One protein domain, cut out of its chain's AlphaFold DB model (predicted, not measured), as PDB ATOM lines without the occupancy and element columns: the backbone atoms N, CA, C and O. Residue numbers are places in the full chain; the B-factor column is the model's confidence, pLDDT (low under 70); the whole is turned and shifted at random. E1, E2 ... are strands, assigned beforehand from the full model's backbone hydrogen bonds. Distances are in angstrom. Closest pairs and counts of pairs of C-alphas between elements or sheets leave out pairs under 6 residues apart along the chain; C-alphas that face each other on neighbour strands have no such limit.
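What this domain is: This is residues 16 to 138 of the 143 residues of an uncharacterized protein of Acidobacteria bacterium (UniProt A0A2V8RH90). What is the overall picture? Two antiparallel sheets, E1 E2 E5 E6 and E7 E8 E9, lie face to face as a sandwich with their strands at 29 degrees to each other, and the small hairpin of E3 and E4 lies beyond one end of it. The link of residues 84 to 105 leads from the one sheet to the other. What is it made of, and how large is it? The printed part has 123 residues with nine named strands, E1 to E9 in order along the chain, and no named helix; its class is all strand. It is compact, with a radius of gyration of the C-alphas of 15.3 A, and rod-like in outline, spanning 53 by 26 by 23 A.

Where its parts are: Where do the first strands lie? E1 is residues 16 to 23, 23.6 A long, from C-alpha 16 at (152.333, 121.525, 131.261), and E2 is residues 26 to 36, 33.5 A long. E3 is residues 44 to 47, 10.3 A, and E4 residues 50 to 54, 11.7 A. Which strands follow? E5 is residues 69 to 78, 26.8 A long, and E6 residues 81 to 83, 6.4 A. E7 is residues 106 to 110, 13.9 A, E8 residues 116 to 124, 26.5 A, and E9 residues 129 to 137, 26.2 A, ending with C-alpha 137 at (135.272, 129.182, 142.162).

How they stand to each other: How is the first sheet paired? Its order is E1 E2 E5 E6, antiparallel and twisted, and E1 and E2 form a hairpin with N 17 and O 32 2.8 A apart. Between E2 and E5, N 31 and O 75 are 2.8 A apart; in the hairpin of E5 and E6, N 83 and O 76 are 2.8 A apart. How is the second sheet paired? E7 E8 E9 is a meander, each strand the antiparallel neighbour of the one before, with N 109 and O 118 2.9 A apart and N 119 and O 134 2.8 A apart. Where do the sheets come close, and where is E3? The closest C-alphas of E1 and E7 are those of Gln 21 and Ile 108, 6.5 A apart, and those of E5 and E9 are Phe 76 and Leu 136, 7.4 A apart. The hairpin of E3 and E4, with N 45 and O 53 2.9 A apart, is apart from E8 and E9.

The domain as a whole: How far does it reach? The two C-alphas farthest apart are those of Lys 25 and Ala 48, 53.6 A. Is it unbroken, and which links are long? The printed part has no cut; the long links are E4 to E5, 14 residues, and E6 to E7, 22 residues. Where is confidence low? The mean pLDDT of the printed part is 94.1, and residues 100 to 103 are under 70.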
ATOM      1  N   THR A  16     153.200 121.477 130.084       94.12
ATOM      2  CA  THR A  16     152.333 121.525 131.261       94.12
ATOM      3  C   THR A  16     152.915 122.466 132.305       94.12
ATOM      4  O   THR A  16     154.043 122.281 132.761       94.12
ATOM      5  N   PHE A  17     152.116 123.438 132.728       93.50
ATOM      6  CA  PHE A  17     152.451 124.404 133.763       93.50
ATOM      7  C   PHE A  17     151.545 124.176 134.960       93.50
ATOM      8  O   PHE A  17     150.324 124.155 134.822       93.50
ATOM      9  N   ARG A  18     152.139 123.985 136.136       94.56
ATOM     10  CA  ARG A  18     151.412 123.710 137.375       94.56
ATOM     11  C   ARG A  18     151.712 124.797 138.392       94.56
ATOM     12  O   ARG A  18     152.859 124.965 138.797       94.56
ATOM     13  N   PHE A  19     150.664 125.465 138.853       94.12
ATOM     14  CA  PHE A  19     150.749 126.538 139.833       94.12
ATOM     15  C   PHE A  19     149.957 126.159 141.074       94.12
ATOM     16  O   PHE A  19     148.818 125.709 140.980       94.12
ATOM     17  N   VAL A  20     150.564 126.345 142.244       95.75
ATOM     18  CA  VAL A  20     149.941 126.030 143.532       95.75
ATOM     19  C   VAL A  20     150.038 127.245 144.437       95.75
ATOM     20  O   VAL A  20     151.130 127.756 144.678       95.75
ATOM     21  N   GLN A  21     148.901 127.663 144.984       96.06
ATOM     22  CA  GLN A  21     148.812 128.723 145.976       96.06
ATOM     23  C   GLN A  21     148.176 128.187 147.257       96.06
ATOM     24  O   GLN A  21     147.212 127.421 147.229       96.06
ATOM     25  N   ARG A  22     148.709 128.615 148.404       97.31
ATOM     26  CA  ARG A  22     148.192 128.258 149.731       97.31
ATOM     27  C   ARG A  22     147.797 129.516 150.498       97.31
ATOM     28  O   ARG A  22     148.499 130.527 150.414       97.31
ATOM     29  N   LYS A  23     146.688 129.456 151.237       97.12
ATOM     30  CA  LYS A  23     146.265 130.491 152.199       97.12
ATOM     31  C   LYS A  23     145.549 129.818 153.369       97.12
ATOM     32  O   LYS A  23     144.462 129.267 153.217       97.12
ATOM     33  N   GLY A  24     146.179 129.840 154.543       95.94
ATOM     34  CA  GLY A  24     145.709 129.071 155.697       95.94
ATOM     35  C   GLY A  24     145.630 127.576 155.369       95.94
ATOM     36  O   GLY A  24     146.596 126.999 154.874       95.94
ATOM     37  N   LYS A  25     144.465 126.965 155.612       96.75
ATOM     38  CA  LYS A  25     144.199 125.554 155.280       96.75
ATOM     39  C   LYS A  25     143.858 125.307 153.807       96.75
ATOM     40  O   LYS A  25     143.806 124.151 153.402       96.75
ATOM     41  N   HIS A  26     143.593 126.366 153.040       98.12
ATOM     42  CA  HIS A  26     143.114 126.234 151.673       98.12
ATOM     43  C   HIS A  26     144.261 126.107 150.675       98.12
ATOM     44  O   HIS A  26     145.297 126.777 150.795       98.12
ATOM     45  N   VAL A  27     144.053 125.257 149.673       98.31
ATOM     46  CA  VAL A  27     144.994 124.998 148.582       98.31
ATOM     47  C   VAL A  27     144.266 125.153 147.259       98.31
ATOM     48  O   VAL A  27     143.285 124.464 147.001       98.31
ATOM     49  N   ALA A  28     144.779 126.035 146.411       98.31
ATOM     50  CA  ALA A  28     144.327 126.182 145.041       98.31
ATOM     51  C   ALA A  28     145.446 125.736 144.107       98.31
ATOM     52  O   ALA A  28     146.593 126.167 144.248       98.31
ATOM     53  N   GLU A  29     145.108 124.879 143.159       98.25
ATOM     54  CA  GLU A  29     146.013 124.418 142.119       98.25
ATOM     55  C   GLU A  29     145.387 124.681 140.757       98.25
ATOM     56  O   GLU A  29     144.231 124.337 140.516       98.25
ATOM     57  N   VAL A  30     146.161 125.299 139.870       97.75
ATOM     58  CA  VAL A  30     145.770 125.556 138.487       97.75
ATOM     59  C   VAL A  30     146.832 124.947 137.589       97.75
ATOM     60  O   VAL A  30     148.022 125.236 137.734       97.75
ATOM     61  N   MET A  31     146.401 124.085 136.679       97.06
ATOM     62  CA  MET A  31     147.262 123.467 135.682       97.06
ATOM     63  C   MET A  31     146.850 123.931 134.296       97.06
ATOM     64  O   MET A  31     145.683 123.812 133.931       97.06
ATOM     65  N   PHE A  32     147.816 124.401 133.522       96.75
ATOM     66  CA  PHE A  32     147.651 124.694 132.108       96.75
ATOM     67  C   PHE A  32     148.401 123.653 131.297       96.75
ATOM     68  O   PHE A  32     149.567 123.372 131.565       96.75
ATOM     69  N   GLU A  33     147.752 123.124 130.275       96.88
ATOM     70  CA  GLU A  33     148.420 122.414 129.197       96.88
ATOM     71  C   GLU A  33     148.382 123.304 127.967       96.88
ATOM     72  O   GLU A  33     147.317 123.741 127.530       96.88
ATOM     73  N   THR A  34     149.550 123.579 127.410       96.56
ATOM     74  CA  THR A  34     149.690 124.346 126.175       96.56
ATOM     75  C   THR A  34     150.222 123.450 125.077       96.56
ATOM     76  O   THR A  34     150.961 122.495 125.337       96.56
ATOM     77  N   ARG A  35     149.878 123.768 123.834       96.50
ATOM     78  CA  ARG A  35     150.405 123.075 122.659       96.50
ATOM     79  C   ARG A  35     150.613 124.039 121.508       96.50
ATOM     80  O   ARG A  35     150.115 125.162 121.520       96.50
ATOM     81  N   LYS A  36     151.356 123.584 120.503       97.38
ATOM     82  CA  LYS A  36     151.508 124.329 119.257       97.38
ATOM     83  C   LYS A  36     150.133 124.527 118.620       97.38
ATOM     84  O   LYS A  36     149.378 123.566 118.502       97.38
ATOM     85  N   PHE A  37     149.846 125.746 118.183       97.06
ATOM     86  CA  PHE A  37     148.645 126.032 117.414       97.06
ATOM     87  C   PHE A  37     148.728 125.338 116.046       97.06
ATOM     88  O   PHE A  37     149.726 125.451 115.325       97.06
ATOM     89  N   GLU A  38     147.682 124.602 115.680       97.25
ATOM     90  CA  GLU A  38     147.614 123.847 114.429       97.25
ATOM     91  C   GLU A  38     146.480 124.390 113.551       97.25
ATOM     92  O   GLU A  38     145.348 123.928 113.679       97.25
ATOM     93  N   PRO A  39     146.752 125.305 112.596       96.38
ATOM     94  CA  PRO A  39     145.706 125.996 111.833       96.38
ATOM     95  C   PRO A  39     144.669 125.084 111.167       96.38
ATOM     96  O   PRO A  39     143.512 125.455 111.029       96.38
ATOM     97  N   LYS A  40     145.067 123.864 110.783       97.19
ATOM     98  CA  LYS A  40     144.191 122.870 110.144       97.19
ATOM     99  C   LYS A  40     143.109 122.298 111.073       97.19
ATOM    100  O   LYS A  40     142.206 121.633 110.579       97.19
ATOM    101  N   LYS A  41     143.216 122.507 112.389       97.31
ATOM    102  CA  LYS A  41     142.253 122.045 113.401       97.31
ATOM    103  C   LYS A  41     141.211 123.104 113.774       97.31
ATOM    104  O   LYS A  41     140.343 122.800 114.585       97.31
ATOM    105  N   HIS A  42     141.290 124.300 113.190       97.62
ATOM    106  CA  HIS A  42     140.452 125.439 113.552       97.62
ATOM    107  C   HIS A  42     139.723 126.022 112.343       97.62
ATOM    108  O   HIS A  42     140.213 125.971 111.210       97.62
ATOM    109  N   TRP A  43     138.575 126.644 112.596       97.56
ATOM    110  CA  TRP A  43     137.907 127.493 111.616       97.56
ATOM    111  C   TRP A  43     138.460 128.911 111.703       97.56
ATOM    112  O   TRP A  43     138.188 129.650 112.645       97.56
ATOM    113  N   ILE A  44     139.246 129.288 110.699       97.50
ATOM    114  CA  ILE A  44     139.942 130.573 110.654       97.50
ATOM    115  C   ILE A  44     139.202 131.526 109.718       97.50
ATOM    116  O   ILE A  44     138.989 131.211 108.549       97.50
ATOM    117  N   THR A  45     138.865 132.716 110.218       97.38
ATOM    118  CA  THR A  45     138.350 133.823 109.401       97.38
ATOM    119  C   THR A  45     139.403 134.913 109.288       97.38
ATOM    120  O   THR A  45     139.964 135.355 110.294       97.38
ATOM    121  N   ARG A  46     139.645 135.365 108.059       95.44
ATOM    122  CA  ARG A  46     140.569 136.456 107.746       95.44
ATOM    123  C   ARG A  46     139.839 137.589 107.042       95.44
ATOM    124  O   ARG A  46     138.900 137.340 106.290       95.44
ATOM    125  N   ASN A  47     140.302 138.812 107.268       93.06
ATOM    126  CA  ASN A  47     139.957 139.978 106.465       93.06
ATOM    127  C   ASN A  47     141.252 140.525 105.862       93.06
ATOM    128  O   ASN A  47     142.158 140.906 106.603       93.06
ATOM    129  N   ALA A  48     141.346 140.510 104.530       90.75
ATOM    130  CA  ALA A  48     142.622 140.604 103.823       90.75
ATOM    131  C   ALA A  48     143.643 139.621 104.442       90.75
ATOM    132  O   ALA A  48     143.330 138.443 104.628       90.75
ATOM    133  N   ASP A  49     144.827 140.102 104.812       87.19
ATOM    134  CA  ASP A  49     145.873 139.284 105.429       87.19
ATOM    135  C   ASP A  49     145.776 139.197 106.959       87.19
ATOM    136  O   ASP A  49     146.569 138.494 107.584       87.19
ATOM    137  N   CYS A  50     144.787 139.854 107.571       91.00
ATOM    138  CA  CYS A  50     144.634 139.896 109.018       91.00
ATOM    139  C   CYS A  50     143.763 138.745 109.538       91.00
ATOM    140  O   CYS A  50     142.642 138.531 109.064       91.00
ATOM    141  N   LEU A  51     144.256 138.013 110.541       93.56
ATOM    142  CA  LEU A  51     143.455 137.081 111.334       93.56
ATOM    143  C   LEU A  51     142.394 137.846 112.140       93.56
ATOM    144  O   LEU A  51     142.737 138.677 112.973       93.56
ATOM    145  N   VAL A  52     141.114 137.534 111.917       94.94
ATOM    146  CA  VAL A  52     139.991 138.202 112.603       94.94
ATOM    147  C   VAL A  52     139.285 137.270 113.577       94.94
ATOM    148  O   VAL A  52     138.887 137.706 114.654       94.94
ATOM    149  N   MET A  53     139.118 135.991 113.220       96.88
ATOM    150  CA  MET A  53     138.508 135.008 114.118       96.88
ATOM    151  C   MET A  53     139.178 133.643 114.047       96.88
ATOM    152  O   MET A  53     139.583 133.188 112.972       96.88
ATOM    153  N   VAL A  54     139.187 132.963 115.191       97.50
ATOM    154  CA  VAL A  54     139.464 131.533 115.324       97.50
ATOM    155  C   VAL A  54     138.275 130.903 116.044       97.50
ATOM    156  O   VAL A  54     137.848 131.392 117.086       97.50
ATOM    157  N   ASP A  55     137.682 129.870 115.448       96.94
ATOM    158  CA  ASP A  55     136.521 129.145 115.986       96.94
ATOM    159  C   ASP A  55     135.348 130.064 116.386       96.94
ATOM    160  O   ASP A  55     134.653 129.851 117.381       96.94
ATOM    161  N   GLY A  56     135.130 131.118 115.590       96.31
ATOM    162  CA  GLY A  56     134.048 132.090 115.778       96.31
ATOM    163  C   GLY A  56     134.295 133.141 116.864       96.31
ATOM    164  O   GLY A  56     133.357 133.843 117.240       96.31
ATOM    165  N   ARG A  57     135.524 133.259 117.381       96.12
ATOM    166  CA  ARG A  57     135.907 134.231 118.419       96.12
ATOM    167  C   ARG A  57     137.064 135.105 117.972       96.12
ATOM    168  O   ARG A  57     137.911 134.660 117.201       96.12
ATOM    169  N   VAL A  58     137.107 136.331 118.488       95.56
ATOM    170  CA  VAL A  58     138.251 137.230 118.300       95.56
ATOM    171  C   VAL A  58     139.437 136.674 119.097       95.56
ATOM    172  O   VAL A  58     139.301 136.511 120.310       95.56
ATOM    173  N   PRO A  59     140.573 136.357 118.454       96.56
ATOM    174  CA  PRO A  59     141.741 135.842 119.154       96.56
ATOM    175  C   PRO A  59     142.415 136.946 119.977       96.56
ATOM    176  O   PRO A  59     142.632 138.058 119.495       96.56
ATOM    177  N   LEU A  60     142.780 136.624 121.215       96.75
ATOM    178  CA  LEU A  60     143.611 137.453 122.085       96.75
ATOM    179  C   LEU A  60     145.067 136.990 121.996       96.75
ATOM    180  O   LEU A  60     145.345 135.792 121.914       96.75
ATOM    181  N   GLY A  61     146.008 137.933 122.056       94.06
ATOM    182  CA  GLY A  61     147.438 137.612 121.997       94.06
ATOM    183  C   GLY A  61     148.006 137.506 120.585       94.06
ATOM    184  O   GLY A  61     149.043 136.866 120.408       94.06
ATOM    185  N   THR A  62     147.316 138.076 119.592       92.38
ATOM    186  CA  THR A  62     147.746 138.138 118.190       92.38
ATOM    187  C   THR A  62     147.490 139.522 117.601       92.38
ATOM    188  O   THR A  62     146.416 140.077 117.835       92.38
ATOM    189  N   ASP A  63     148.406 140.038 116.785       91.88
ATOM    190  CA  ASP A  63     148.209 141.228 115.947       91.88
ATOM    191  C   ASP A  63     148.184 140.818 114.469       91.88
ATOM    192  O   ASP A  63     149.221 140.691 113.818       91.88
ATOM    193  N   CYS A  64     146.990 140.486 113.963       91.56
ATOM    194  CA  CYS A  64     146.739 139.963 112.611       91.56
ATOM    195  C   CYS A  64     147.453 138.644 112.235       91.56
ATOM    196  O   CYS A  64     147.138 138.052 111.199       91.56
ATOM    197  N   SER A  65     148.382 138.162 113.060       92.50
ATOM    198  CA  SER A  65     149.217 136.991 112.823       92.50
ATOM    199  C   SER A  65     148.530 135.687 113.253       92.50
ATOM    200  O   SER A  65     147.581 135.680 114.036       92.50
ATOM    201  N   MET A  66     149.003 134.548 112.734       94.62
ATOM    202  CA  MET A  66     148.568 133.249 113.258       94.62
ATOM    203  C   MET A  66     149.220 132.991 114.619       94.62
ATOM    204  O   MET A  66     150.438 133.156 114.727       94.62
ATOM    205  N   PRO A  67     148.473 132.496 115.624       94.94
ATOM    206  CA  PRO A  67     149.077 132.133 116.889       94.94
ATOM    207  C   PRO A  67     150.114 131.022 116.744       94.94
ATOM    208  O   PRO A  67     150.045 130.183 115.841       94.94
ATOM    209  N   VAL A  68     151.056 130.986 117.685       95.38
ATOM    210  CA  VAL A  68     152.091 129.947 117.760       95.38
ATOM    211  C   VAL A  68     151.709 128.881 118.784       95.38
ATOM    212  O   VAL A  68     151.951 127.692 118.558       95.38
ATOM    213  N   VAL A  69     151.093 129.289 119.897       95.88
ATOM    214  CA  VAL A  69     150.720 128.421 121.023       95.88
ATOM    215  C   VAL A  69     149.276 128.687 121.442       95.88
ATOM    216  O   VAL A  69     148.837 129.835 121.486       95.88
ATOM    217  N   GLU A  70     148.556 127.623 121.789       97.31
ATOM    218  CA  GLU A  70     147.211 127.667 122.370       97.31
ATOM    219  C   GLU A  70     147.160 126.958 123.729       97.31
ATOM    220  O   GLU A  70     147.971 126.066 124.015       97.31
ATOM    221  N   ILE A  71     146.179 127.328 124.552       97.56
ATOM    222  CA  ILE A  71     145.847 126.616 125.790       97.56
ATOM    223  C   ILE A  71     144.947 125.425 125.431       97.56
ATOM    224  O   ILE A  71     143.777 125.582 125.090       97.56
ATOM    225  N   ALA A  72     145.489 124.212 125.524       96.69
ATOM    226  CA  ALA A  72     144.768 122.971 125.252       96.69
ATOM    227  C   ALA A  72     143.821 122.585 126.400       96.69
ATOM    228  O   ALA A  72     142.719 122.076 126.162       96.69
ATOM    229  N   SER A  73     144.247 122.820 127.643       97.88
ATOM    230  CA  SER A  73     143.433 122.578 128.832       97.88
ATOM    231  C   SER A  73     143.804 123.514 129.984       97.88
ATOM    232  O   SER A  73     144.950 123.935 130.126       97.88
ATOM    233  N   MET A  74     142.806 123.818 130.816       98.25
ATOM    234  CA  MET A  74     142.966 124.454 132.119       98.25
ATOM    235  C   MET A  74     142.245 123.574 133.139       98.25
ATOM    236  O   MET A  74     141.046 123.324 133.005       98.25
ATOM    237  N   ARG A  75     142.970 123.074 134.137       98.56
ATOM    238  CA  ARG A  75     142.411 122.274 135.232       98.56
ATOM    239  C   ARG A  75     142.546 123.047 136.524       98.56
ATOM    240  O   ARG A  75     143.591 123.637 136.787       98.56
ATOM    241  N   PHE A  76     141.496 123.019 137.326       98.75
ATOM    242  CA  PHE A  76     141.451 123.711 138.598       98.75
ATOM    243  C   PHE A  76     141.110 122.728 139.702       98.75
ATOM    244  O   PHE A  76     140.161 121.952 139.594       98.75
ATOM    245  N   TYR A  77     141.883 122.786 140.777       98.81
ATOM    246  CA  TYR A  77     141.627 122.044 141.992       98.81
ATOM    247  C   TYR A  77     141.536 123.007 143.159       98.81
ATOM    248  O   TYR A  77     142.383 123.888 143.329       98.81
ATOM    249  N   PHE A  78     140.530 122.793 143.997       98.62
ATOM    250  CA  PHE A  78     140.359 123.518 145.243       98.62
ATOM    251  C   PHE A  78     140.265 122.511 146.384       98.62
ATOM    252  O   PHE A  78     139.424 121.612 146.359       98.62
ATOM    253  N   ASP A  79     141.169 122.626 147.352       98.25
ATOM    254  CA  ASP A  79     141.321 121.702 148.481       98.25
ATOM    255  C   ASP A  79     141.403 120.225 148.045       98.25
ATOM    256  O   ASP A  79     140.833 119.330 148.664       98.25
ATOM    257  N   GLY A  80     142.116 119.972 146.940       97.94
ATOM    258  CA  GLY A  80     142.338 118.634 146.379       97.94
ATOM    259  C   GLY A  80     141.192 118.085 145.521       97.94
ATOM    260  O   GLY A  80     141.353 117.028 144.913       97.94
ATOM    261  N   LYS A  81     140.058 118.790 145.416       98.38
ATOM    262  CA  LYS A  81     138.942 118.408 144.540       98.38
ATOM    263  C   LYS A  81     139.047 119.116 143.193       98.38
ATOM    264  O   LYS A  81     139.137 120.340 143.159       98.38
ATOM    265  N   GLU A  82     138.977 118.360 142.098       98.56
ATOM    266  CA  GLU A  82     138.881 118.934 140.750       98.56
ATOM    267  C   GLU A  82     137.535 119.645 140.567       98.56
ATOM    268  O   GLU A  82     136.471 119.099 140.883       98.56
ATOM    269  N   VAL A  83     137.589 120.867 140.051       98.69
ATOM    270  CA  VAL A  83     136.430 121.680 139.699       98.69
ATOM    271  C   VAL A  83     136.519 121.972 138.194       98.69
ATOM    272  O   VAL A  83     137.466 122.635 137.767       98.69
ATOM    273  N   PRO A  84     135.594 121.445 137.368       98.25
ATOM    274  CA  PRO A  84     135.703 121.540 135.914       98.25
ATOM    275  C   PRO A  84     135.680 122.981 135.390       98.25
ATOM    276  O   PRO A  84     134.712 123.706 135.604       98.25
ATOM    277  N   VAL A  85     136.700 123.359 134.613       98.44
ATOM    278  CA  VAL A  85     136.762 124.654 133.921       98.44
ATOM    279  C   VAL A  85     136.268 124.497 132.486       98.44
ATOM    280  O   VAL A  85     136.733 123.634 131.740       98.44
ATOM    281  N   THR A  86     135.319 125.337 132.075       96.50
ATOM    282  CA  THR A  86     134.774 125.254 130.717       96.50
ATOM    283  C   THR A  86     135.726 125.911 129.720       96.50
ATOM    284  O   THR A  86     136.161 127.041 129.919       96.50
ATOM    285  N   LYS A  87     135.999 125.220 128.605       95.81
ATOM    286  CA  LYS A  87     136.958 125.649 127.571       95.81
ATOM    287  C   LYS A  87     136.751 127.074 127.056       95.81
ATOM    288  O   LYS A  87     137.718 127.789 126.837       95.81
ATOM    289  N   HIS A  88     135.496 127.504 126.924       95.50
ATOM    290  CA  HIS A  88     135.154 128.818 126.380       95.50
ATOM    291  C   HIS A  88     135.727 130.012 127.160       95.50
ATOM    292  O   HIS A  88     135.655 131.126 126.651       95.50
ATOM    293  N   LEU A  89     136.225 129.795 128.382       97.75
ATOM    294  CA  LEU A  89     136.856 130.830 129.197       97.75
ATOM    295  C   LEU A  89     138.283 131.154 128.745       97.75
ATOM    296  O   LEU A  89     138.792 132.205 129.106       97.75
ATOM    297  N   PHE A  90     138.949 130.252 128.020       97.50
ATOM    298  CA  PHE A  90     140.379 130.386 127.717       97.50
ATOM    299  C   PHE A  90     140.760 130.052 126.272       97.50
ATOM    300  O   PHE A  90     141.906 130.263 125.890       97.50
ATOM    301  N   THR A  91     139.855 129.502 125.456       96.88
ATOM    302  CA  THR A  91     140.193 129.047 124.092       96.88
ATOM    303  C   THR A  91     140.488 130.166 123.097       96.88
ATOM    304  O   THR A  91     141.020 129.883 122.032       96.88
ATOM    305  N   ASP A  92     140.143 131.410 123.414       97.25
ATOM    306  CA  ASP A  92     140.507 132.606 122.643       97.25
ATOM    307  C   ASP A  92     141.806 133.265 123.138       97.25
ATOM    308  O   ASP A  92     142.304 134.187 122.499       97.25
ATOM    309  N   CYS A  93     142.389 132.781 124.239       97.56
ATOM    310  CA  CYS A  93     143.642 133.271 124.805       97.56
ATOM    311  C   CYS A  93     144.837 132.521 124.197       97.56
ATOM    312  O   CYS A  93     145.152 131.393 124.592       97.56
ATOM    313  N   TYR A  94     145.530 133.148 123.247       96.81
ATOM    314  CA  TYR A  94     146.697 132.559 122.593       96.81
ATOM    315  C   TYR A  94     148.022 133.096 123.132       96.81
ATOM    316  O   TYR A  94     148.069 134.071 123.880       96.81
ATOM    317  N   ASN A  95     149.119 132.429 122.761       95.06
ATOM    318  CA  ASN A  95     150.493 132.818 123.092       95.06
ATOM    319  C   ASN A  95     150.703 133.180 124.586       95.06
ATOM    320  O   ASN A  95     151.258 134.249 124.879       95.06
ATOM    321  N   PRO A  96     150.264 132.319 125.530       94.81
ATOM    322  CA  PRO A  96     150.262 132.632 126.959       94.81
ATOM    323  C   PRO A  96     151.681 132.703 127.545       94.81
ATOM    324  O   PRO A  96     152.560 131.928 127.156       94.81
ATOM    325  N   ASP A  97     151.894 133.594 128.515       91.38
ATOM    326  CA  ASP A  97     153.175 133.776 129.208       91.38
ATOM    327  C   ASP A  97     153.181 133.087 130.583       91.38
ATOM    328  O   ASP A  97     152.977 133.696 131.628       91.38
ATOM    329  N   LEU A  98     153.427 131.770 130.574       87.50
ATOM    330  CA  LEU A  98     153.362 130.896 131.761       87.50
ATOM    331  C   LEU A  98     154.735 130.464 132.313       87.50
ATOM    332  O   LEU A  98     154.804 129.704 133.280       87.50
ATOM    333  N   ALA A  99     155.833 130.885 131.682       71.06
ATOM    334  CA  ALA A  99     157.156 130.291 131.887       71.06
ATOM    335  C   ALA A  99     157.858 130.676 133.203       71.06
ATOM    336  O   ALA A  99     158.688 129.895 133.670       71.06
ATOM    337  N   ASP A 100     157.510 131.811 133.812       61.22
ATOM    338  CA  ASP A 100     158.296 132.422 134.889       61.22
ATOM    339  C   ASP A 100     157.425 132.727 136.122       61.22
ATOM    340  O   ASP A 100     157.096 133.872 136.399       61.22
ATOM    341  N   TYR A 101     157.009 131.712 136.887       53.34
ATOM    342  CA  TYR A 101     156.339 131.946 138.177       53.34
ATOM    343  C   TYR A 101     157.336 132.022 139.342       53.34
ATOM    344  O   TYR A 101     158.193 131.138 139.437       53.34
ATOM    345  N   PRO A 102     157.192 132.972 140.293       52.56
ATOM    346  CA  PRO A 102     156.236 134.083 140.333       52.56
ATOM    347  C   PRO A 102     156.830 135.365 139.720       52.56
ATOM    348  O   PRO A 102     157.594 136.069 140.376       52.56
ATOM    349  N   ALA A 103     156.459 135.688 138.482       61.91
ATOM    350  CA  ALA A 103     156.809 136.938 137.811       61.91
ATOM    351  C   ALA A 103     155.566 137.605 137.206       61.91
ATOM    352  O   ALA A 103     154.473 137.039 137.189       61.91
ATOM    353  N   GLU A 104     155.768 138.828 136.723       75.31
ATOM    354  CA  GLU A 104     154.808 139.854 136.276       75.31
ATOM    355  C   GLU A 104     153.669 139.383 135.350       75.31
ATOM    356  O   GLU A 104     152.684 140.094 135.183       75.31
ATOM    357  N   ASN A 105     153.780 138.182 134.783       86.62
ATOM    358  CA  ASN A 105     152.891 137.636 133.765       86.62
ATOM    359  C   ASN A 105     151.889 136.595 134.287       86.62
ATOM    360  O   ASN A 105     150.979 136.215 133.552       86.62
ATOM    361  N   PHE A 106     152.013 136.139 135.540       91.38
ATOM    362  CA  PHE A 106     151.072 135.177 136.119       91.38
ATOM    363  C   PHE A 106     150.942 135.306 137.640       91.38
ATOM    364  O   PHE A 106     151.936 135.338 138.367       91.38
ATOM    365  N   ALA A 107     149.710 135.298 138.150       92.62
ATOM    366  CA  ALA A 107     149.460 135.302 139.589       92.62
ATOM    367  C   ALA A 107     148.179 134.556 139.969       92.62
ATOM    368  O   ALA A 107     147.171 134.623 139.273       92.62
ATOM    369  N   ILE A 108     148.197 133.911 141.141       95.31
ATOM    370  CA  ILE A 108     147.004 133.337 141.774       95.31
ATOM    371  C   ILE A 108     146.783 134.021 143.120       95.31
ATOM    372  O   ILE A 108     147.684 134.092 143.965       95.31
ATOM    373  N   ARG A 109     145.566 134.518 143.343       96.38
ATOM    374  CA  ARG A 109     145.150 135.140 144.606       96.38
ATOM    375  C   ARG A 109     143.831 134.550 145.067       96.38
ATOM    376  O   ARG A 109     142.885 134.500 144.301       96.38
ATOM    377  N   PHE A 110     143.750 134.122 146.321       98.38
ATOM    378  CA  PHE A 110     142.472 133.720 146.910       98.38
ATOM    379  C   PHE A 110     141.507 134.901 146.987       98.38
ATOM    380  O   PHE A 110     141.931 136.002 147.340       98.38
ATOM    381  N   SER A 111     140.224 134.644 146.725       97.94
ATOM    382  CA  SER A 111     139.152 135.568 147.094       97.94
ATOM    383  C   SER A 111     139.085 135.718 148.615       97.94
ATOM    384  O   SER A 111     139.493 134.816 149.350       97.94
ATOM    385  N   ASP A 112     138.570 136.841 149.113       97.31
ATOM    386  CA  ASP A 112     138.526 137.111 150.558       97.31
ATOM    387  C   ASP A 112     137.628 136.133 151.329       97.31
ATOM    388  O   ASP A 112     137.933 135.762 152.460       97.31
ATOM    389  N   ASP A 113     136.571 135.639 150.685       97.31
ATOM    390  CA  ASP A 113     135.625 134.656 151.223       97.31
ATOM    391  C   ASP A 113     136.117 133.194 151.145       97.31
ATOM    392  O   ASP A 113     135.393 132.267 151.529       97.31
ATOM    393  N   MET A 114     137.329 132.968 150.620       97.50
ATOM    394  CA  MET A 114     137.909 131.642 150.365       97.50
ATOM    395  C   MET A 114     136.993 130.716 149.538       97.50
ATOM    396  O   MET A 114     137.042 129.491 149.678       97.50
ATOM    397  N   GLN A 115     136.117 131.266 148.690       97.88
ATOM    398  CA  GLN A 115     135.273 130.476 147.785       97.88
ATOM    399  C   GLN A 115     135.935 130.230 146.422       97.88
ATOM    400  O   GLN A 115     135.387 129.491 145.602       97.88
ATOM    401  N   GLY A 116     137.100 130.820 146.160       98.12
ATOM    402  CA  GLY A 116     137.822 130.633 144.912       98.12
ATOM    403  C   GLY A 116     139.147 131.380 144.855       98.12
ATOM    404  O   GLY A 116     139.691 131.819 145.873       98.12
ATOM    405  N   VAL A 117     139.655 131.524 143.638       98.62
ATOM    406  CA  VAL A 117     140.849 132.302 143.318       98.62
ATOM    407  C   VAL A 117     140.624 133.186 142.097       98.62
ATOM    408  O   VAL A 117     139.852 132.848 141.204       98.62
ATOM    409  N   PHE A 118     141.344 134.296 142.049       98.38
ATOM    410  CA  PHE A 118     141.622 135.064 140.849       98.38
ATOM    411  C   PHE A 118     142.925 134.549 140.242       98.38
ATOM    412  O   PHE A 118     143.944 134.479 140.937       98.38
ATOM    413  N   VAL A 119     142.883 134.182 138.967       97.38
ATOM    414  CA  VAL A 119     144.033 133.745 138.177       97.38
ATOM    415  C   VAL A 119     144.295 134.811 137.131       97.38
ATOM    416  O   VAL A 119     143.524 134.947 136.187       97.38
ATOM    417  N   PHE A 120     145.359 135.574 137.326       96.12
ATOM    418  CA  PHE A 120     145.848 136.543 136.360       96.12
ATOM    419  C   PHE A 120     146.853 135.876 135.425       96.12
ATOM    420  O   PHE A 120     147.731 135.144 135.890       96.12
ATOM    421  N   MET A 121     146.752 136.177 134.134       95.06
ATOM    422  CA  MET A 121     147.719 135.779 133.119       95.06
ATOM    423  C   MET A 121     147.847 136.879 132.059       95.06
ATOM    424  O   MET A 121     146.847 137.484 131.668       95.06
ATOM    425  N   SER A 122     149.057 137.111 131.560       94.31
ATOM    426  CA  SER A 122     149.290 137.857 130.324       94.31
ATOM    427  C   SER A 122     149.641 136.926 129.160       94.31
ATOM    428  O   SER A 122     150.019 135.761 129.325       94.31
ATOM    429  N   GLY A 123     149.500 137.443 127.947       93.69
ATOM    430  CA  GLY A 123     150.003 136.790 126.746       93.69
ATOM    431  C   GLY A 123     150.197 137.797 125.624       93.69
ATOM    432  O   GLY A 123     149.690 138.920 125.677       93.69
ATOM    433  N   SER A 124     150.979 137.416 124.617       92.00
ATOM    434  CA  SER A 124     151.339 138.309 123.511       92.00
ATOM    435  C   SER A 124     152.018 137.561 122.365       92.00
ATOM    436  O   SER A 124     152.748 136.609 122.624       92.00
ATOM    437  N   ASP A 125     151.866 138.005 121.118       88.25
ATOM    438  CA  ASP A 125     152.743 137.609 119.998       88.25
ATOM    439  C   ASP A 125     153.926 138.576 119.779       88.25
ATOM    440  O   ASP A 125     154.743 138.371 118.885       88.25
ATOM    441  N   GLY A 126     154.026 139.616 120.609       84.69
ATOM    442  CA  GLY A 126     154.978 140.720 120.499       84.69
ATOM    443  C   GLY A 126     154.282 142.065 120.284       84.69
ATOM    444  O   GLY A 126     154.646 143.030 120.953       84.69
ATOM    445  N   ALA A 127     153.262 142.120 119.423       85.69
ATOM    446  CA  ALA A 127     152.529 143.347 119.089       85.69
ATOM    447  C   ALA A 127     151.089 143.338 119.630       85.69
ATOM    448  O   ALA A 127     150.604 144.356 120.128       85.69
ATOM    449  N   GLY A 128     150.428 142.180 119.628       85.19
ATOM    450  CA  GLY A 128     149.103 141.977 120.200       85.19
ATOM    451  C   GLY A 128     149.210 141.407 121.605       85.19
ATOM    452  O   GLY A 128     149.276 140.192 121.763       85.19
ATOM    453  N   SER A 129     149.221 142.268 122.627       92.25
ATOM    454  CA  SER A 129     149.244 141.849 124.038       92.25
ATOM    455  C   SER A 129     147.855 141.846 124.673       92.25
ATOM    456  O   SER A 129     146.966 142.596 124.271       92.25
ATOM    457  N   TYR A 130     147.669 141.007 125.689       95.31
ATOM    458  CA  TYR A 130     146.474 141.001 126.526       95.31
ATOM    459  C   TYR A 130     146.811 140.642 127.968       95.31
ATOM    460  O   TYR A 130     147.858 140.066 128.281       95.31
ATOM    461  N   GLN A 131     145.868 140.970 128.841       95.75
ATOM    462  CA  GLN A 131     145.804 140.504 130.214       95.75
ATOM    463  C   GLN A 131     144.411 139.937 130.456       95.75
ATOM    464  O   GLN A 131     143.417 140.500 129.994       95.75
ATOM    465  N   VAL A 132     144.341 138.830 131.183       97.12
ATOM    466  CA  VAL A 132     143.089 138.168 131.547       97.12
ATOM    467  C   VAL A 132     143.107 137.822 133.028       97.12
ATOM    468  O   VAL A 132     144.148 137.489 133.597       97.12
ATOM    469  N   ILE A 133     141.940 137.928 133.660       97.88
ATOM    470  CA  ILE A 133     141.711 137.450 135.019       97.88
ATOM    471  C   ILE A 133     140.533 136.493 134.973       97.88
ATOM    472  O   ILE A 133     139.416 136.912 134.681       97.88
ATOM    473  N   TRP A 134     140.775 135.235 135.322       98.56
ATOM    474  CA  TRP A 134     139.709 134.276 135.578       98.56
ATOM    475  C   TRP A 134     139.390 134.233 137.062       98.56
ATOM    476  O   TRP A 134     140.285 134.160 137.906       98.56
ATOM    477  N   THR A 135     138.111 134.201 137.391       98.50
ATOM    478  CA  THR A 135     137.634 133.873 138.726       98.50
ATOM    479  C   THR A 135     137.264 132.400 138.774       98.50
ATOM    480  O   THR A 135     136.216 131.979 138.283       98.50
ATOM    481  N   LEU A 136     138.118 131.592 139.395       98.75
ATOM    482  CA  LEU A 136     137.908 130.157 139.527       98.75
ATOM    483  C   LEU A 136     137.314 129.831 140.901       98.75
ATOM    484  O   LEU A 136     137.975 129.975 141.927       98.75
ATOM    485  N   ARG A 137     136.043 129.417 140.936       98.62
ATOM    486  CA  ARG A 137     135.272 129.182 142.162       98.62
ATOM    487  C   ARG A 137     135.130 127.705 142.464       98.62
ATOM    488  O   ARG A 137     134.943 126.908 141.553       98.62
ATOM    489  N   LYS A 138     135.139 127.338 143.743       97.88
ATOM    490  CA  LYS A 138     135.003 125.939 144.182       97.88
ATOM    491  C   LYS A 138     133.639 125.307 143.860       97.88
ATOM    492  O   LYS A 138     133.499 124.091 143.931       97.88
TER     493      LYS A 138